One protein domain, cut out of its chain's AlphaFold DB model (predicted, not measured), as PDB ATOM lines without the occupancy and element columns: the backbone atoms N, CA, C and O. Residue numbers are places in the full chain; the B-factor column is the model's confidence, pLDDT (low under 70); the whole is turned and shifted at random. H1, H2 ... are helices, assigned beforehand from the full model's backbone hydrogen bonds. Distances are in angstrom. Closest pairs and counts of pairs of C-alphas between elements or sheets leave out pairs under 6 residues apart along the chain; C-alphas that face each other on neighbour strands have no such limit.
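Overview. This is residues 37 to 177 of the 178 residues of an uncharacterized protein of Gilliamella apicola (UniProt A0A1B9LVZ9). One very long helix, H5, runs out of a small compact head, and residues 143 to 177 stick out free. In the head, H4 packs between H1 and H2. The printed part has 141 residues with five named helices, H1 to H5 in order, and no named strand: all helix, extended, radius of gyration of the C-alphas 23.8 A, spans 81 by 35 by 29 A.

Along the chain. H5, residues 125 to 174, runs 73.5 A from C-alpha 125 at (-40.015, 34.216, -14.943) to C-alpha 174 at (29.982, 53.802, -26.028). H2 is residues 66 to 77, H4 107 to 119, H1 37 to 53 (25.1 A), H3 80 to 83.

Arrangement. H5, with residues 134 to 138 alone, only just touches H2, with 3 pairs of C-alphas within 8 A, the closest Gln 68 and Trp 138, 7.7 A. H2 touches H4, closest C-alphas Glu 66 and Asn 107, 5.9 A, at a steep tilt of 43 degrees, the same way. H1, with residues 45 to 52 alone, touches H4, closest C-alphas Trp 48 and Thr 116, 5.7 A. H3 touches no helix. In H1, H2, H4 and H5 every O i to N i+4 pair is within hydrogen-bond range; H3 is too short for one.

Size, cuts and confidence. The printed part has no cut. The links H1 to H2 and H3 to H4 are long. pLDDT is under 70 in 47 residues, among them 79 to 102.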
ATOM      1  N   PRO A  37     -40.827  67.446  -3.535       51.66
ATOM      2  CA  PRO A  37     -40.311  66.156  -4.001       51.66
ATOM      3  C   PRO A  37     -39.410  65.458  -2.967       51.66
ATOM      4  O   PRO A  37     -39.361  64.231  -2.897       51.66
ATOM      5  N   ASN A  38     -38.759  66.252  -2.114       54.03
ATOM      6  CA  ASN A  38     -37.907  65.802  -1.022       54.03
ATOM      7  C   ASN A  38     -38.667  65.013   0.059       54.03
ATOM      8  O   ASN A  38     -38.167  63.981   0.500       54.03
ATOM      9  N   ASP A  39     -39.881  65.418   0.443       58.44
ATOM     10  CA  ASP A  39     -40.653  64.737   1.498       58.44
ATOM     11  C   ASP A  39     -41.119  63.351   1.045       58.44
ATOM     12  O   ASP A  39     -41.119  62.381   1.812       58.44
ATOM     13  N   LEU A  40     -41.462  63.237  -0.239       58.22
ATOM     14  CA  LEU A  40     -41.826  61.973  -0.862       58.22
ATOM     15  C   LEU A  40     -40.613  61.035  -0.946       58.22
ATOM     16  O   LEU A  40     -40.706  59.865  -0.570       58.22
ATOM     17  N   ILE A  41     -39.460  61.550  -1.388       61.97
ATOM     18  CA  ILE A  41     -38.192  60.808  -1.441       61.97
ATOM     19  C   ILE A  41     -37.791  60.302  -0.045       61.97
ATOM     20  O   ILE A  41     -37.429  59.135   0.104       61.97
ATOM     21  N   GLU A  42     -37.922  61.125   0.995       67.56
ATOM     22  CA  GLU A  42     -37.636  60.721   2.377       67.56
ATOM     23  C   GLU A  42     -38.595  59.632   2.892       67.56
ATOM     24  O   GLU A  42     -38.176  58.705   3.597       67.56
ATOM     25  N   CYS A  43     -39.872  59.666   2.497       65.69
ATOM     26  CA  CYS A  43     -40.808  58.577   2.788       65.69
ATOM     27  C   CYS A  43     -40.378  57.256   2.128       65.69
ATOM     28  O   CYS A  43     -40.372  56.214   2.792       65.69
ATOM     29  N   TYR A  44     -39.931  57.291   0.867       67.62
ATOM     30  CA  TYR A  44     -39.407  56.103   0.184       67.62
ATOM     31  C   TYR A  44     -38.194  55.508   0.902       67.62
ATOM     32  O   TYR A  44     -38.148  54.295   1.114       67.62
ATOM     33  N   LYS A  45     -37.237  56.340   1.332       72.50
ATOM     34  CA  LYS A  45     -36.045  55.868   2.058       72.50
ATOM     35  C   LYS A  45     -36.413  55.123   3.340       72.50
ATOM     36  O   LYS A  45     -35.852  54.061   3.619       72.50
ATOM     37  N   LYS A  46     -37.390  55.635   4.098       73.62
ATOM     38  CA  LYS A  46     -37.888  54.974   5.318       73.62
ATOM     39  C   LYS A  46     -38.446  53.584   5.020       73.62
ATOM     40  O   LYS A  46     -38.200  52.649   5.783       73.62
ATOM     41  N   ASP A  47     -39.168  53.426   3.918       71.81
ATOM     42  CA  ASP A  47     -39.722  52.130   3.533       71.81
ATOM     43  C   ASP A  47     -38.658  51.166   2.997       71.81
ATOM     44  O   ASP A  47     -38.732  49.967   3.281       71.81
ATOM     45  N   TRP A  48     -37.611  51.665   2.333       78.88
ATOM     46  CA  TRP A  48     -36.477  50.835   1.912       78.88
ATOM     47  C   TRP A  48     -35.774  50.184   3.100       78.88
ATOM     48  O   TRP A  48     -35.473  48.991   3.062       78.88
ATOM     49  N   ILE A  49     -35.568  50.941   4.180       76.88
ATOM     50  CA  ILE A  49     -34.953  50.435   5.413       76.88
ATOM     51  C   ILE A  49     -35.820  49.335   6.038       76.88
ATOM     52  O   ILE A  49     -35.309  48.275   6.404       76.88
ATOM     53  N   LYS A  50     -37.144  49.533   6.118       74.12
ATOM     54  CA  LYS A  50     -38.070  48.507   6.638       74.12
ATOM     55  C   LYS A  50     -38.023  47.229   5.802       74.12
ATOM     56  O   LYS A  50     -37.989  46.129   6.350       74.12
ATOM     57  N   ILE A  51     -38.018  47.375   4.477       72.44
ATOM     58  CA  ILE A  51     -37.954  46.258   3.532       72.44
ATOM     59  C   ILE A  51     -36.630  45.506   3.683       72.44
ATOM     60  O   ILE A  51     -36.641  44.278   3.783       72.44
ATOM     61  N   TYR A  52     -35.513  46.227   3.766       75.25
ATOM     62  CA  TYR A  52     -34.187  45.655   3.972       75.25
ATOM     63  C   TYR A  52     -34.095  44.847   5.270       75.25
ATOM     64  O   TYR A  52     -33.661  43.698   5.251       75.25
ATOM     65  N   ASN A  53     -34.607  45.392   6.374       77.12
ATOM     66  CA  ASN A  53     -34.602  44.723   7.676       77.12
ATOM     67  C   ASN A  53     -35.500  43.472   7.730       77.12
ATOM     68  O   ASN A  53     -35.383  42.672   8.656       77.12
ATOM     69  N   SER A  54     -36.401  43.285   6.759       66.44
ATOM     70  CA  SER A  54     -37.382  42.195   6.778       66.44
ATOM     71  C   SER A  54     -36.879  40.854   6.227       66.44
ATOM     72  O   SER A  54     -37.511  39.837   6.518       66.44
ATOM     73  N   LYS A  55     -35.795  40.799   5.422       62.62
ATOM     74  CA  LYS A  55     -35.362  39.557   4.736       62.62
ATOM     75  C   LYS A  55     -33.868  39.448   4.414       62.62
ATOM     76  O   LYS A  55     -33.150  40.433   4.303       62.62
ATOM     77  N   ASN A  56     -33.439  38.204   4.163       56.12
ATOM     78  CA  ASN A  56     -32.082  37.854   3.739       56.12
ATOM     79  C   ASN A  56     -31.733  38.385   2.335       56.12
ATOM     80  O   ASN A  56     -32.294  37.973   1.319       56.12
ATOM     81  N   THR A  57     -30.783  39.314   2.366       57.72
ATOM     82  CA  THR A  57     -29.740  39.702   1.409       57.72
ATOM     83  C   THR A  57     -29.767  39.154  -0.026       57.72
ATOM     84  O   THR A  57     -29.760  37.956  -0.307       57.72
ATOM     85  N   LEU A  58     -29.599  40.082  -0.974       70.69
ATOM     86  CA  LEU A  58     -29.153  39.797  -2.338       70.69
ATOM     87  C   LEU A  58     -27.661  39.422  -2.319       70.69
ATOM     88  O   LEU A  58     -26.802  40.261  -2.565       70.69
ATOM     89  N   ASN A  59     -27.354  38.153  -2.034       78.75
ATOM     90  CA  ASN A  59     -25.994  37.665  -1.734       78.75
ATOM     91  C   ASN A  59     -24.924  37.926  -2.811       78.75
ATOM     92  O   ASN A  59     -23.738  37.791  -2.536       78.75
ATOM     93  N   TRP A  60     -25.311  38.250  -4.047       86.44
ATOM     94  CA  TRP A  60     -24.359  38.522  -5.130       86.44
ATOM     95  C   TRP A  60     -24.058  40.017  -5.324       86.44
ATOM     96  O   TRP A  60     -23.146  40.352  -6.080       86.44
ATOM     97  N   ILE A  61     -24.815  40.904  -4.671       89.12
ATOM     98  CA  ILE A  61     -24.598  42.351  -4.702       89.12
ATOM     99  C   ILE A  61     -23.833  42.736  -3.440       89.12
ATOM    100  O   ILE A  61     -24.355  42.643  -2.330       89.12
ATOM    101  N   ASN A  62     -22.593  43.183  -3.608       89.38
ATOM    102  CA  ASN A  62     -21.775  43.673  -2.515       89.38
ATOM    103  C   ASN A  62     -22.159  45.123  -2.193       89.38
ATOM    104  O   ASN A  62     -21.835  46.038  -2.948       89.38
ATOM    105  N   LYS A  63     -22.803  45.329  -1.037       88.19
ATOM    106  CA  LYS A  63     -23.222  46.653  -0.544       88.19
ATOM    107  C   LYS A  63     -22.075  47.659  -0.390       88.19
ATOM    108  O   LYS A  63     -22.311  48.859  -0.430       88.19
ATOM    109  N   SER A  64     -20.845  47.184  -0.211       89.00
ATOM    110  CA  SER A  64     -19.658  48.031  -0.054       89.00
ATOM    111  C   SER A  64     -18.962  48.326  -1.385       89.00
ATOM    112  O   SER A  64     -18.062  49.158  -1.429       89.00
ATOM    113  N   ASN A  65     -19.350  47.656  -2.474       92.38
ATOM    114  CA  ASN A  65     -18.776  47.889  -3.793       92.38
ATOM    115  C   ASN A  65     -19.568  48.979  -4.522       92.38
ATOM    116  O   ASN A  65     -20.583  48.709  -5.168       92.38
ATOM    117  N   GLU A  66     -19.080  50.216  -4.433       93.38
ATOM    118  CA  GLU A  66     -19.746  51.360  -5.051       93.38
ATOM    119  C   GLU A  66     -19.881  51.219  -6.573       93.38
ATOM    120  O   GLU A  66     -20.932  51.540  -7.132       93.38
ATOM    121  N   GLU A  67     -18.857  50.693  -7.254       93.06
ATOM    122  CA  GLU A  67     -18.898  50.497  -8.705       93.06
ATOM    123  C   GLU A  67     -19.999  49.504  -9.094       93.06
ATOM    124  O   GLU A  67     -20.727  49.725 -10.065       93.06
ATOM    125  N   GLN A  68     -20.150  48.427  -8.317       93.38
ATOM    126  CA  GLN A  68     -21.204  47.441  -8.529       93.38
ATOM    127  C   GLN A  68     -22.583  48.058  -8.325       93.38
ATOM    128  O   GLN A  68     -23.438  47.934  -9.200       93.38
ATOM    129  N   CYS A  69     -22.801  48.741  -7.202       92.12
ATOM    130  CA  CYS A  69     -24.075  49.390  -6.911       92.12
ATOM    131  C   CYS A  69     -24.426  50.429  -7.985       92.12
ATOM    132  O   CYS A  69     -25.541  50.423  -8.502       92.12
ATOM    133  N   ARG A  70     -23.472  51.276  -8.388       92.12
ATOM    134  CA  ARG A  70     -23.675  52.270  -9.450       92.12
ATOM    135  C   ARG A  70     -24.036  51.613 -10.780       92.12
ATOM    136  O   ARG A  70     -25.037  51.979 -11.387       92.12
ATOM    137  N   TRP A  71     -23.283  50.594 -11.191       92.25
ATOM    138  CA  TRP A  71     -23.547  49.881 -12.438       92.25
ATOM    139  C   TRP A  71     -24.918  49.198 -12.446       92.25
ATOM    140  O   TRP A  71     -25.612  49.250 -13.456       92.25
ATOM    141  N   ILE A  72     -25.321  48.573 -11.333       90.56
ATOM    142  CA  ILE A  72     -26.640  47.938 -11.221       90.56
ATOM    143  C   ILE A  72     -27.741  48.993 -11.326       90.56
ATOM    144  O   ILE A  72     -28.690  48.798 -12.078       90.56
ATOM    145  N   TRP A  73     -27.613  50.118 -10.622       88.19
ATOM    146  CA  TRP A  73     -28.603  51.190 -10.692       88.19
ATOM    147  C   TRP A  73     -28.769  51.738 -12.116       88.19
ATOM    148  O   TRP A  73     -29.886  51.836 -12.620       88.19
ATOM    149  N   GLU A  74     -27.659  52.005 -12.806       86.38
ATOM    150  CA  GLU A  74     -27.676  52.410 -14.216       86.38
ATOM    151  C   GLU A  74     -28.273  51.328 -15.126       86.38
ATOM    152  O   GLU A  74     -28.969  51.634 -16.093       86.38
ATOM    153  N   PHE A  75     -28.001  50.052 -14.846       85.81
ATOM    154  CA  PHE A  75     -28.562  48.936 -15.603       85.81
ATOM    155  C   PHE A  75     -30.090  48.882 -15.474       85.81
ATOM    156  O   PHE A  75     -30.769  48.645 -16.472       85.81
ATOM    157  N   LEU A  76     -30.625  49.133 -14.275       80.94
ATOM    158  CA  LEU A  76     -32.068  49.151 -14.010       80.94
ATOM    159  C   LEU A  76     -32.782  50.348 -14.655       80.94
ATOM    160  O   LEU A  76     -33.942  50.217 -15.040       80.94
ATOM    161  N   GLN A  77     -32.092  51.482 -14.818       76.50
ATOM    162  CA  GLN A  77     -32.616  52.655 -15.531       76.50
ATOM    163  C   GLN A  77     -32.671  52.466 -17.054       76.50
ATOM    164  O   GLN A  77     -33.560  52.998 -17.719       76.50
ATOM    165  N   LYS A  78     -31.706  51.738 -17.630       71.25
ATOM    166  CA  LYS A  78     -31.542  51.646 -19.087       71.25
ATOM    167  C   LYS A  78     -32.654  50.845 -19.750       71.25
ATOM    168  O   LYS A  78     -32.922  49.701 -19.377       71.25
ATOM    169  N   GLU A  79     -33.163  51.376 -20.860       56.47
ATOM    170  CA  GLU A  79     -34.082  50.651 -21.744       56.47
ATOM    171  C   GLU A  79     -33.467  49.360 -22.308       56.47
ATOM    172  O   GLU A  79     -34.171  48.393 -22.558       56.47
ATOM    173  N   HIS A  80     -32.137  49.270 -22.420       49.84
ATOM    174  CA  HIS A  80     -31.452  48.056 -22.879       49.84
ATOM    175  C   HIS A  80     -31.696  46.810 -22.010       49.84
ATOM    176  O   HIS A  80     -31.548  45.693 -22.510       49.84
ATOM    177  N   SER A  81     -32.098  46.969 -20.742       51.94
ATOM    178  CA  SER A  81     -32.564  45.851 -19.906       51.94
ATOM    179  C   SER A  81     -33.745  45.103 -20.551       51.94
ATOM    180  O   SER A  81     -33.840  43.880 -20.448       51.94
ATOM    181  N   ILE A  82     -34.573  45.821 -21.316       51.16
ATOM    182  CA  ILE A  82     -35.747  45.331 -22.043       51.16
ATOM    183  C   ILE A  82     -35.323  44.593 -23.316       51.16
ATOM    184  O   ILE A  82     -35.803  43.491 -23.591       51.16
ATOM    185  N   THR A  83     -34.376  45.159 -24.073       49.09
ATOM    186  CA  THR A  83     -33.852  44.551 -25.308       49.09
ATOM    187  C   THR A  83     -33.175  43.206 -25.037       49.09
ATOM    188  O   THR A  83     -33.327  42.267 -25.816       49.09
ATOM    189  N   ILE A  84     -32.481  43.076 -23.899       56.59
ATOM    190  CA  ILE A  84     -31.847  41.825 -23.444       56.59
ATOM    191  C   ILE A  84     -32.869  40.686 -23.290       56.59
ATOM    192  O   ILE A  84     -32.537  39.517 -23.496       56.59
ATOM    193  N   LEU A  85     -34.116  41.011 -22.954       58.38
ATOM    194  CA  LEU A  85     -35.183  40.030 -22.788       58.38
ATOM    195  C   LEU A  85     -35.937  39.735 -24.097       58.38
ATOM    196  O   LEU A  85     -36.816  38.877 -24.090       58.38
ATOM    197  N   GLN A  86     -35.566  40.382 -25.214       60.09
ATOM    198  CA  GLN A  86     -36.192  40.253 -26.543       60.09
ATOM    199  C   GLN A  86     -37.701  40.545 -26.551       60.09
ATOM    200  O   GLN A  86     -38.446  40.072 -27.411       60.09
ATOM    201  N   HIS A  87     -38.179  41.329 -25.588       54.97
ATOM    202  CA  HIS A  87     -39.591  41.651 -25.474       54.97
ATOM    203  C   HIS A  87     -39.916  42.984 -26.158       54.97
ATOM    204  O   HIS A  87     -39.228  43.978 -25.959       54.97
ATOM    205  N   LYS A  88     -41.013  43.016 -26.933       47.00
ATOM    206  CA  LYS A  88     -41.525  44.220 -27.623       47.00
ATOM    207  C   LYS A  88     -42.146  45.272 -26.685       47.00
ATOM    208  O   LYS A  88     -42.444  46.371 -27.134       47.00
ATOM    209  N   LYS A  89     -42.390  44.934 -25.415       52.97
ATOM    210  CA  LYS A  89     -42.916  45.852 -24.391       52.97
ATOM    211  C   LYS A  89     -41.806  46.199 -23.406       52.97
ATOM    212  O   LYS A  89     -41.021  45.323 -23.055       52.97
ATOM    213  N   ASN A  90     -41.781  47.444 -22.935       53.69
ATOM    214  CA  ASN A  90     -40.815  47.938 -21.959       53.69
ATOM    215  C   ASN A  90     -40.973  47.247 -20.588       53.69
ATOM    216  O   ASN A  90     -41.664  47.736 -19.695       53.69
ATOM    217  N   TYR A  91     -40.344  46.083 -20.411       54.94
ATOM    218  CA  TYR A  91     -40.236  45.396 -19.122       54.94
ATOM    219  C   TYR A  91     -39.150  46.034 -18.252       54.94
ATOM    220  O   TYR A  91     -37.979  45.666 -18.311       54.94
ATOM    221  N   ARG A  92     -39.554  46.998 -17.423       59.66
ATOM    222  CA  ARG A  92     -38.755  47.425 -16.269       59.66
ATOM    223  C   ARG A  92     -38.868  46.372 -15.172       59.66
ATOM    224  O   ARG A  92     -39.945  45.810 -14.990       59.66
ATOM    225  N   LEU A  93     -37.783  46.154 -14.422       64.75
ATOM    226  CA  LEU A  93     -37.766  45.230 -13.277       64.75
ATOM    227  C   LEU A  93     -38.914  45.533 -12.302       64.75
ATOM    228  O   LEU A  93     -39.573  44.636 -11.794       64.75
ATOM    229  N   ASN A  94     -39.176  46.818 -12.096       63.12
ATOM    230  CA  ASN A  94     -40.351  47.296 -11.409       63.12
ATOM    231  C   ASN A  94     -40.869  48.523 -12.177       63.12
ATOM    232  O   ASN A  94     -40.276  49.598 -12.111       63.12
ATOM    233  N   GLN A  95     -41.937  48.349 -12.967       59.78
ATOM    234  CA  GLN A  95     -42.584  49.454 -13.703       59.78
ATOM    235  C   GLN A  95     -43.077  50.550 -12.761       59.78
ATOM    236  O   GLN A  95     -43.135  51.715 -13.146       59.78
ATOM    237  N   ASN A  96     -43.333  50.147 -11.520       55.25
ATOM    238  CA  ASN A  96     -43.798  50.973 -10.438       55.25
ATOM    239  C   ASN A  96     -42.650  51.642  -9.645       55.25
ATOM    240  O   ASN A  96     -42.877  52.219  -8.580       55.25
ATOM    241  N   PHE A  97     -41.408  51.586 -10.127       63.03
ATOM    242  CA  PHE A  97     -40.271  52.194  -9.443       63.03
ATOM    243  C   PHE A  97     -39.708  53.368 -10.252       63.03
ATOM    244  O   PHE A  97     -39.284  53.222 -11.401       63.03
ATOM    245  N   CYS A  98     -39.702  54.550  -9.638       64.19
ATOM    246  CA  CYS A  98     -39.315  55.822 -10.247       64.19
ATOM    247  C   CYS A  98     -37.786  56.003 -10.323       64.19
ATOM    248  O   CYS A  98     -37.240  56.951  -9.770       64.19
ATOM    249  N   PHE A  99     -37.078  55.104 -11.017       65.25
ATOM    250  CA  PHE A  99     -35.603  55.071 -11.054       65.25
ATOM    251  C   PHE A  99     -34.919  56.394 -11.447       65.25
ATOM    252  O   PHE A  99     -33.798  56.640 -11.020       65.25
ATOM    253  N   ASN A 100     -35.568  57.245 -12.243       64.81
ATOM    254  CA  ASN A 100     -34.960  58.487 -12.740       64.81
ATOM    255  C   ASN A 100     -35.071  59.666 -11.757       64.81
ATOM    256  O   ASN A 100     -34.475  60.705 -12.007       64.81
ATOM    257  N   PHE A 101     -35.841  59.525 -10.675       64.12
ATOM    258  CA  PHE A 101     -36.121  60.614  -9.732       64.12
ATOM    259  C   PHE A 101     -35.282  60.546  -8.454       64.12
ATOM    260  O   PHE A 101     -35.364  61.443  -7.620       64.12
ATOM    261  N   PHE A 102     -34.494  59.484  -8.273       66.75
ATOM    262  CA  PHE A 102     -33.674  59.319  -7.080       66.75
ATOM    263  C   PHE A 102     -32.239  59.760  -7.337       66.75
ATOM    264  O   PHE A 102     -31.510  59.142  -8.119       66.75
ATOM    265  N   GLU A 103     -31.823  60.786  -6.605       70.06
ATOM    266  CA  GLU A 103     -30.421  61.086  -6.360       70.06
ATOM    267  C   GLU A 103     -30.001  60.455  -5.033       70.06
ATOM    268  O   GLU A 103     -30.755  60.460  -4.062       70.06
ATOM    269  N   PHE A 104     -28.798  59.884  -4.997       78.25
ATOM    270  CA  PHE A 104     -28.282  59.227  -3.799       78.25
ATOM    271  C   PHE A 104     -27.147  60.032  -3.202       78.25
ATOM    272  O   PHE A 104     -26.166  60.327  -3.884       78.25
ATOM    273  N   THR A 105     -27.244  60.288  -1.904       79.38
ATOM    274  CA  THR A 105     -26.203  60.968  -1.130       79.38
ATOM    275  C   THR A 105     -25.004  60.059  -0.865       79.38
ATOM    276  O   THR A 105     -23.872  60.527  -0.761       79.38
ATOM    277  N   ASN A 106     -25.230  58.745  -0.777       83.19
ATOM    278  CA  ASN A 106     -24.193  57.762  -0.489       83.19
ATOM    279  C   ASN A 106     -24.493  56.389  -1.121       83.19
ATOM    280  O   ASN A 106     -25.556  56.142  -1.700       83.19
ATOM    281  N   ASN A 107     -23.525  55.472  -1.032       88.31
ATOM    282  CA  ASN A 107     -23.668  54.145  -1.631       88.31
ATOM    283  C   ASN A 107     -24.665  53.237  -0.893       88.31
ATOM    284  O   ASN A 107     -25.251  52.351  -1.511       88.31
ATOM    285  N   GLU A 108     -24.852  53.433   0.409       87.12
ATOM    286  CA  GLU A 108     -25.797  52.650   1.207       87.12
ATOM    287  C   GLU A 108     -27.236  52.932   0.774       87.12
ATOM    288  O   GLU A 108     -27.997  52.007   0.503       87.12
ATOM    289  N   GLU A 109     -27.569  54.205   0.584       83.75
ATOM    290  CA  GLU A 109     -28.850  54.656   0.052       83.75
ATOM    291  C   GLU A 109     -29.118  54.069  -1.341       83.75
ATOM    292  O   GLU A 109     -30.182  53.500  -1.597       83.75
ATOM    293  N   ARG A 110     -28.106  54.098  -2.218       87.75
ATOM    294  CA  ARG A 110     -28.168  53.457  -3.538       87.75
ATOM    295  C   ARG A 110     -28.429  51.955  -3.425       87.75
ATOM    296  O   ARG A 110     -29.248  51.409  -4.163       87.75
ATOM    297  N   TYR A 111     -27.732  51.269  -2.522       89.31
ATOM    298  CA  TYR A 111     -27.929  49.839  -2.301       89.31
ATOM    299  C   TYR A 111     -29.346  49.531  -1.799       89.31
ATOM    300  O   TYR A 111     -29.971  48.599  -2.305       89.31
ATOM    301  N   LEU A 112     -29.875  50.321  -0.864       85.56
ATOM    302  CA  LEU A 112     -31.237  50.179  -0.343       85.56
ATOM    303  C   LEU A 112     -32.296  50.370  -1.438       85.56
ATOM    304  O   LEU A 112     -33.255  49.595  -1.508       85.56
ATOM    305  N   ALA A 113     -32.091  51.334  -2.337       83.94
ATOM    306  CA  ALA A 113     -32.954  51.544  -3.495       83.94
ATOM    307  C   ALA A 113     -32.942  50.334  -4.441       83.94
ATOM    308  O   ALA A 113     -33.996  49.826  -4.822       83.94
ATOM    309  N   ILE A 114     -31.750  49.825  -4.779       87.00
ATOM    310  CA  ILE A 114     -31.571  48.626  -5.613       87.00
ATOM    311  C   ILE A 114     -32.237  47.413  -4.967       87.00
ATOM    312  O   ILE A 114     -32.968  46.677  -5.634       87.00
ATOM    313  N   PHE A 115     -31.987  47.200  -3.673       85.19
ATOM    314  CA  PHE A 115     -32.563  46.100  -2.915       85.19
ATOM    315  C   PHE A 115     -34.083  46.168  -2.969       85.19
ATOM    316  O   PHE A 115     -34.722  45.184  -3.331       85.19
ATOM    317  N   THR A 116     -34.654  47.339  -2.691       81.06
ATOM    318  CA  THR A 116     -36.101  47.536  -2.713       81.06
ATOM    319  C   THR A 116     -36.678  47.304  -4.100       81.06
ATOM    320  O   THR A 116     -37.658  46.570  -4.227       81.06
ATOM    321  N   ALA A 117     -36.069  47.866  -5.144       80.81
ATOM    322  CA  ALA A 117     -36.521  47.703  -6.522       80.81
ATOM    323  C   ALA A 117     -36.573  46.226  -6.939       80.81
ATOM    324  O   ALA A 117     -37.553  45.787  -7.536       80.81
ATOM    325  N   ILE A 118     -35.547  45.449  -6.582       81.12
ATOM    326  CA  ILE A 118     -35.488  44.007  -6.852       81.12
ATOM    327  C   ILE A 118     -36.488  43.239  -5.992       81.12
ATOM    328  O   ILE A 118     -37.147  42.320  -6.466       81.12
ATOM    329  N   TYR A 119     -36.600  43.602  -4.722       79.62
ATOM    330  CA  TYR A 119     -37.411  42.875  -3.761       79.62
ATOM    331  C   TYR A 119     -38.919  43.041  -3.993       79.62
ATOM    332  O   TYR A 119     -39.694  42.108  -3.776       79.62
ATOM    333  N   THR A 120     -39.324  44.233  -4.426       73.88
ATOM    334  CA  THR A 120     -40.721  44.598  -4.710       73.88
ATOM    335  C   THR A 120     -41.148  44.269  -6.138       73.88
ATOM    336  O   THR A 120     -42.328  44.397  -6.462       73.88
ATOM    337  N   ALA A 121     -40.214  43.831  -6.987       76.06
ATOM    338  CA  ALA A 121     -40.513  43.391  -8.340       76.06
ATOM    339  C   ALA A 121     -41.488  42.193  -8.348       76.06
ATOM    340  O   ALA A 121     -41.476  41.369  -7.421       76.06
ATOM    341  N   PRO A 122     -42.320  42.053  -9.396       74.06
ATOM    342  CA  PRO A 122     -43.132  40.861  -9.597       74.06
ATOM    343  C   PRO A 122     -42.273  39.593  -9.575       74.06
ATOM    344  O   PRO A 122     -41.223  39.522 -10.204       74.06
ATOM    345  N   LYS A 123     -42.712  38.557  -8.861       77.88
ATOM    346  CA  LYS A 123     -41.997  37.273  -8.817       77.88
ATOM    347  C   LYS A 123     -42.437  36.387  -9.975       77.88
ATOM    348  O   LYS A 123     -43.206  35.449  -9.785       77.88
ATOM    349  N   ASP A 124     -41.980  36.734 -11.170       78.44
ATOM    350  CA  ASP A 124     -42.262  36.011 -12.406       78.44
ATOM    351  C   ASP A 124     -40.980  35.580 -13.141       78.44
ATOM    352  O   ASP A 124     -39.858  35.980 -12.816       78.44
ATOM    353  N   GLY A 125     -41.143  34.738 -14.167       74.44
ATOM    354  CA  GLY A 125     -40.015  34.216 -14.943       74.44
ATOM    355  C   GLY A 125     -39.229  35.292 -15.707       74.44
ATOM    356  O   GLY A 125     -38.058  35.078 -16.029       74.44
ATOM    357  N   ILE A 126     -39.841  36.449 -15.982       74.06
ATOM    358  CA  ILE A 126     -39.195  37.575 -16.670       74.06
ATOM    359  C   ILE A 126     -38.217  38.259 -15.713       74.06
ATOM    360  O   ILE A 126     -37.045  38.443 -16.051       74.06
ATOM    361  N   THR A 127     -38.677  38.560 -14.502       76.56
ATOM    362  CA  THR A 127     -37.884  39.161 -13.425       76.56
ATOM    363  C   THR A 127     -36.702  38.265 -13.063       76.56
ATOM    364  O   THR A 127     -35.557  38.724 -13.033       76.56
ATOM    365  N   ASP A 128     -36.928  36.956 -12.925       80.81
ATOM    366  CA  ASP A 128     -35.858  35.987 -12.672       80.81
ATOM    367  C   ASP A 128     -34.810  35.952 -13.794       80.81
ATOM    368  O   ASP A 128     -33.599  35.896 -13.538       80.81
ATOM    369  N   LYS A 129     -35.251  35.995 -15.058       82.06
ATOM    370  CA  LYS A 129     -34.354  36.020 -16.222       82.06
ATOM    371  C   LYS A 129     -33.533  37.306 -16.262       82.06
ATOM    372  O   LYS A 129     -32.335  37.251 -16.565       82.06
ATOM    373  N   LEU A 130     -34.139  38.443 -15.921       82.19
ATOM    374  CA  LEU A 130     -33.454  39.728 -15.848       82.19
ATOM    375  C   LEU A 130     -32.373  39.715 -14.763       82.19
ATOM    376  O   LEU A 130     -31.222  40.036 -15.053       82.19
ATOM    377  N   LEU A 131     -32.697  39.246 -13.554       84.38
ATOM    378  CA  LEU A 131     -31.743  39.145 -12.444       84.38
ATOM    379  C   LEU A 131     -30.571  38.206 -12.767       84.38
ATOM    380  O   LEU A 131     -29.410  38.559 -12.538       84.38
ATOM    381  N   LYS A 132     -30.845  37.034 -13.359       86.00
ATOM    382  CA  LYS A 132     -29.797  36.099 -13.817       86.00
ATOM    383  C   LYS A 132     -28.892  36.740 -14.867       86.00
ATOM    384  O   LYS A 132     -27.669  36.588 -14.805       86.00
ATOM    385  N   THR A 133     -29.475  37.466 -15.819       85.94
ATOM    386  CA  THR A 133     -28.713  38.114 -16.891       85.94
ATOM    387  C   THR A 133     -27.869  39.264 -16.362       85.94
ATOM    388  O   THR A 133     -26.683  39.345 -16.679       85.94
ATOM    389  N   MET A 134     -28.435  40.094 -15.489       87.81
ATOM    390  CA  MET A 134     -27.733  41.183 -14.821       87.81
ATOM    391  C   MET A 134     -26.521  40.661 -14.039       87.81
ATOM    392  O   MET A 134     -25.404  41.139 -14.244       87.81
ATOM    393  N   LYS A 135     -26.700  39.599 -13.238       90.75
ATOM    394  CA  LYS A 135     -25.598  38.930 -12.527       90.75
ATOM    395  C   LYS A 135     -24.518  38.426 -13.489       90.75
ATOM    396  O   LYS A 135     -23.330  38.647 -13.257       90.75
ATOM    397  N   LYS A 136     -24.910  37.764 -14.583       90.62
ATOM    398  CA  LYS A 136     -23.973  37.258 -15.602       90.62
ATOM    399  C   LYS A 136     -23.160  38.391 -16.236       90.62
ATOM    400  O   LYS A 136     -21.946  38.253 -16.376       90.62
ATOM    401  N   LEU A 137     -23.810  39.489 -16.617       91.00
ATOM    402  CA  LEU A 137     -23.160  40.639 -17.249       91.00
ATOM    403  C   LEU A 137     -22.186  41.340 -16.300       91.00
ATOM    404  O   LEU A 137     -21.080  41.679 -16.721       91.00
ATOM    405  N   TRP A 138     -22.548  41.480 -15.023       92.12
ATOM    406  CA  TRP A 138     -21.637  42.010 -14.011       92.12
ATOM    407  C   TRP A 138     -20.370  41.155 -13.884       92.12
ATOM    408  O   TRP A 138     -19.262  41.665 -14.034       92.12
ATOM    409  N   LEU A 139     -20.519  39.835 -13.715       92.06
ATOM    410  CA  LEU A 139     -19.377  38.914 -13.620       92.06
ATOM    411  C   LEU A 139     -18.500  38.945 -14.881       92.06
ATOM    412  O   LEU A 139     -17.279  38.812 -14.808       92.06
ATOM    413  N   GLN A 140     -19.094  39.132 -16.063       90.94
ATOM    414  CA  GLN A 140     -18.329  39.323 -17.297       90.94
ATOM    415  C   GLN A 140     -17.557  40.645 -17.299       90.94
ATOM    416  O   GLN A 140     -16.395  40.658 -17.712       90.94
ATOM    417  N   LYS A 141     -18.174  41.742 -16.844       90.44
ATOM    418  CA  LYS A 141     -17.514  43.048 -16.713       90.44
ATOM    419  C   LYS A 141     -16.309  42.953 -15.773       90.44
ATOM    420  O   LYS A 141     -15.219  43.369 -16.157       90.44
ATOM    421  N   GLU A 142     -16.482  42.330 -14.611       90.62
ATOM    422  CA  GLU A 142     -15.433  42.125 -13.604       90.62
ATOM    423  C   GLU A 142     -14.265  41.268 -14.128       90.62
ATOM    424  O   GLU A 142     -13.087  41.582 -13.933       90.62
ATOM    425  N   ARG A 143     -14.561  40.201 -14.881       88.81
ATOM    426  CA  ARG A 143     -13.517  39.400 -15.541       88.81
ATOM    427  C   ARG A 143     -12.743  40.214 -16.576       88.81
ATOM    428  O   ARG A 143     -11.520  40.107 -16.653       88.81
ATOM    429  N   ARG A 144     -13.432  41.036 -17.376       88.06
ATOM    430  CA  ARG A 144     -12.793  41.888 -18.393       88.06
ATOM    431  C   ARG A 144     -11.896  42.949 -17.758       88.06
ATOM    432  O   ARG A 144     -10.786  43.149 -18.251       88.06
ATOM    433  N   SER A 145     -12.330  43.598 -16.676       86.38
ATOM    434  CA  SER A 145     -11.504  44.582 -15.963       86.38
ATOM    435  C   SER A 145     -10.259  43.932 -15.351       86.38
ATOM    436  O   SER A 145      -9.150  44.430 -15.552       86.38
ATOM    437  N   SER A 146     -10.415  42.763 -14.724       84.19
ATOM    438  CA  SER A 146      -9.305  41.982 -14.159       84.19
ATOM    439  C   SER A 146      -8.279  41.568 -15.223       84.19
ATOM    440  O   SER A 146      -7.072  41.758 -15.051       84.19
ATOM    441  N   ASN A 147      -8.749  41.067 -16.369       84.75
ATOM    442  CA  ASN A 147      -7.880  40.688 -17.486       84.75
ATOM    443  C   ASN A 147      -7.152  41.899 -18.084       84.75
ATOM    444  O   ASN A 147      -5.959  41.817 -18.375       84.75
ATOM    445  N   ARG A 148      -7.832  43.044 -18.217       83.31
ATOM    446  CA  ARG A 148      -7.214  44.288 -18.696       83.31
ATOM    447  C   ARG A 148      -6.102  44.760 -17.759       83.31
ATOM    448  O   ARG A 148      -5.025  45.120 -18.228       83.31
ATOM    449  N   ALA A 149      -6.327  44.704 -16.447       79.50
ATOM    450  CA  ALA A 149      -5.317  45.049 -15.450       79.50
ATOM    451  C   ALA A 149      -4.093  44.119 -15.528       79.50
ATOM    452  O   ALA A 149      -2.950  44.589 -15.505       79.50
ATOM    453  N   LYS A 150      -4.318  42.807 -15.691       83.12
ATOM    454  CA  LYS A 150      -3.248  41.816 -15.871       83.12
ATOM    455  C   LYS A 150      -2.424  42.093 -17.131       83.12
ATOM    456  O   LYS A 150      -1.198  42.156 -17.045       83.12
ATOM    457  N   ASN A 151      -3.082  42.322 -18.265       81.75
ATOM    458  CA  ASN A 151      -2.413  42.607 -19.535       81.75
ATOM    459  C   ASN A 151      -1.596  43.902 -19.465       81.75
ATOM    460  O   ASN A 151      -0.429  43.907 -19.848       81.75
ATOM    461  N   ASN A 152      -2.143  44.965 -18.868       79.69
ATOM    462  CA  ASN A 152      -1.412  46.220 -18.670       79.69
ATOM    463  C   ASN A 152      -0.163  46.040 -17.792       79.69
ATOM    464  O   ASN A 152       0.865  46.668 -18.040       79.69
ATOM    465  N   LYS A 153      -0.218  45.171 -16.775       82.94
ATOM    466  CA  LYS A 153       0.946  44.854 -15.932       82.94
ATOM    467  C   LYS A 153       2.031  44.105 -16.713       82.94
ATOM    468  O   LYS A 153       3.212  44.365 -16.492       82.94
ATOM    469  N   ILE A 154       1.643  43.199 -17.612       84.69
ATOM    470  CA  ILE A 154       2.570  42.465 -18.490       84.69
ATOM    471  C   ILE A 154       3.238  43.428 -19.477       84.69
ATOM    472  O   ILE A 154       4.465  43.469 -19.525       84.69
ATOM    473  N   LEU A 155       2.454  44.266 -20.159       80.75
ATOM    474  CA  LEU A 155       2.951  45.296 -21.079       80.75
ATOM    475  C   LEU A 155       3.945  46.241 -20.394       80.75
ATOM    476  O   LEU A 155       5.057  46.418 -20.878       80.75
ATOM    477  N   LYS A 156       3.612  46.767 -19.207       83.88
ATOM    478  CA  LYS A 156       4.540  47.619 -18.440       83.88
ATOM    479  C   LYS A 156       5.854  46.910 -18.100       83.88
ATOM    480  O   LYS A 156       6.898  47.553 -18.098       83.88
ATOM    481  N   LYS A 157       5.826  45.608 -17.797       84.00
ATOM    482  CA  LYS A 157       7.050  44.826 -17.549       84.00
ATOM    483  C   LYS A 157       7.868  44.630 -18.824       84.00
ATOM    484  O   LYS A 157       9.086  44.738 -18.757       84.00
ATOM    485  N   GLN A 158       7.216  44.353 -19.952       83.69
ATOM    486  CA  GLN A 158       7.884  44.203 -21.245       83.69
ATOM    487  C   GLN A 158       8.546  45.515 -21.681       83.69
ATOM    488  O   GLN A 158       9.737  45.506 -21.964       83.69
ATOM    489  N   CYS A 159       7.837  46.647 -21.614       80.06
ATOM    490  CA  CYS A 159       8.410  47.959 -21.928       80.06
ATOM    491  C   CYS A 159       9.621  48.287 -21.046       80.06
ATOM    492  O   CYS A 159      10.636  48.728 -21.568       80.06
ATOM    493  N   LYS A 160       9.546  48.012 -19.733       83.88
ATOM    494  CA  LYS A 160      10.668  48.234 -18.806       83.88
ATOM    495  C   LYS A 160      11.906  47.399 -19.139       83.88
ATOM    496  O   LYS A 160      13.012  47.892 -18.959       83.88
ATOM    497  N   ARG A 161      11.718  46.150 -19.583       78.06
ATOM    498  CA  ARG A 161      12.825  45.285 -20.025       78.06
ATOM    499  C   ARG A 161      13.469  45.849 -21.281       78.06
ATOM    500  O   ARG A 161      14.655  46.121 -21.248       78.06
ATOM    501  N   ILE A 162      12.664  46.170 -22.296       79.81
ATOM    502  CA  ILE A 162      13.157  46.751 -23.553       79.81
ATOM    503  C   ILE A 162      13.981  48.016 -23.291       79.81
ATOM    504  O   ILE A 162      15.079  48.125 -23.814       79.81
ATOM    505  N   THR A 163      13.505  48.935 -22.441       76.06
ATOM    506  CA  THR A 163      14.257  50.157 -22.101       76.06
ATOM    507  C   THR A 163      15.547  49.906 -21.323       76.06
ATOM    508  O   THR A 163      16.456  50.724 -21.395       76.06
ATOM    509  N   LYS A 164      15.623  48.821 -20.544       76.81
ATOM    510  CA  LYS A 164      16.832  48.454 -19.794       76.81
ATOM    511  C   LYS A 164      17.856  47.810 -20.727       76.81
ATOM    512  O   LYS A 164      19.009  48.213 -20.714       76.81
ATOM    513  N   ASP A 165      17.397  46.909 -21.589       74.12
ATOM    514  CA  ASP A 165      18.227  46.223 -22.577       74.12
ATOM    515  C   ASP A 165      18.805  47.220 -23.605       74.12
ATOM    516  O   ASP A 165      19.972  47.126 -23.974       74.12
ATOM    517  N   THR A 166      18.037  48.229 -24.041       72.94
ATOM    518  CA  THR A 166      18.561  49.285 -24.930       72.94
ATOM    519  C   THR A 166      19.518  50.248 -24.232       72.94
ATOM    520  O   THR A 166      20.444  50.734 -24.876       72.94
ATOM    521  N   ALA A 167      19.331  50.527 -22.938       68.44
ATOM    522  CA  ALA A 167      20.265  51.352 -22.170       68.44
ATOM    523  C   ALA A 167      21.615  50.642 -21.968       68.44
ATOM    524  O   ALA A 167      22.655  51.244 -22.215       68.44
ATOM    525  N   GLU A 168      21.594  49.352 -21.613       68.50
ATOM    526  CA  GLU A 168      22.803  48.531 -21.439       68.50
ATOM    527  C   GLU A 168      23.555  48.316 -22.763       68.50
ATOM    528  O   GLU A 168      24.786  48.324 -22.790       68.50
ATOM    529  N   ASN A 169      22.838  48.177 -23.885       66.94
ATOM    530  CA  ASN A 169      23.472  48.088 -25.201       66.94
ATOM    531  C   ASN A 169      24.134  49.412 -25.620       66.94
ATOM    532  O   ASN A 169      25.255  49.389 -26.118       66.94
ATOM    533  N   ASN A 170      23.497  50.559 -25.360       64.25
ATOM    534  CA  ASN A 170      24.087  51.865 -25.671       64.25
ATOM    535  C   ASN A 170      25.320  52.183 -24.803       64.25
ATOM    536  O   ASN A 170      26.278  52.764 -25.308       64.25
ATOM    537  N   GLU A 171      25.329  51.798 -23.522       62.69
ATOM    538  CA  GLU A 171      26.512  51.923 -22.650       62.69
ATOM    539  C   GLU A 171      27.675  51.040 -23.125       62.69
ATOM    540  O   GLU A 171      28.825  51.480 -23.155       62.69
ATOM    541  N   ASN A 172      27.386  49.803 -23.541       61.69
ATOM    542  CA  ASN A 172      28.404  48.890 -24.061       61.69
ATOM    543  C   ASN A 172      28.979  49.336 -25.414       61.69
ATOM    544  O   ASN A 172      30.165  49.117 -25.658       61.69
ATOM    545  N   ASP A 173      28.178  49.958 -26.280       60.78
ATOM    546  CA  ASP A 173      28.664  50.501 -27.553       60.78
ATOM    547  C   ASP A 173      29.503  51.773 -27.356       60.78
ATOM    548  O   ASP A 173      30.530  51.926 -28.013       60.78
ATOM    549  N   LEU A 174      29.155  52.643 -26.397       57.75
ATOM    550  CA  LEU A 174      29.982  53.802 -26.028       57.75
ATOM    551  C   LEU A 174      31.350  53.386 -25.463       57.75
ATOM    552  O   LEU A 174      32.364  53.978 -25.821       57.75
ATOM    553  N   ASN A 175      31.395  52.330 -24.646       58.31
ATOM    554  CA  ASN A 175      32.641  51.806 -24.076       58.31
ATOM    555  C   ASN A 175      33.535  51.065 -25.089       58.31
ATOM    556  O   ASN A 175      34.689  50.793 -24.777       58.31
ATOM    557  N   LYS A 176      33.032  50.726 -26.286       55.75
ATOM    558  CA  LYS A 176      33.827  50.127 -27.379       55.75
ATOM    559  C   LYS A 176      34.446  51.154 -28.331       55.75
ATOM    560  O   LYS A 176      35.261  50.773 -29.167       55.75
ATOM    561  N   ILE A 177      34.013  52.411 -28.260       54.69
ATOM    562  CA  ILE A 177      34.469  53.502 -29.138       54.69
ATOM    563  C   ILE A 177      35.637  54.290 -28.503       54.69
ATOM    564  O   ILE A 177      36.275  55.092 -29.184       54.69
TER     565      ILE A 177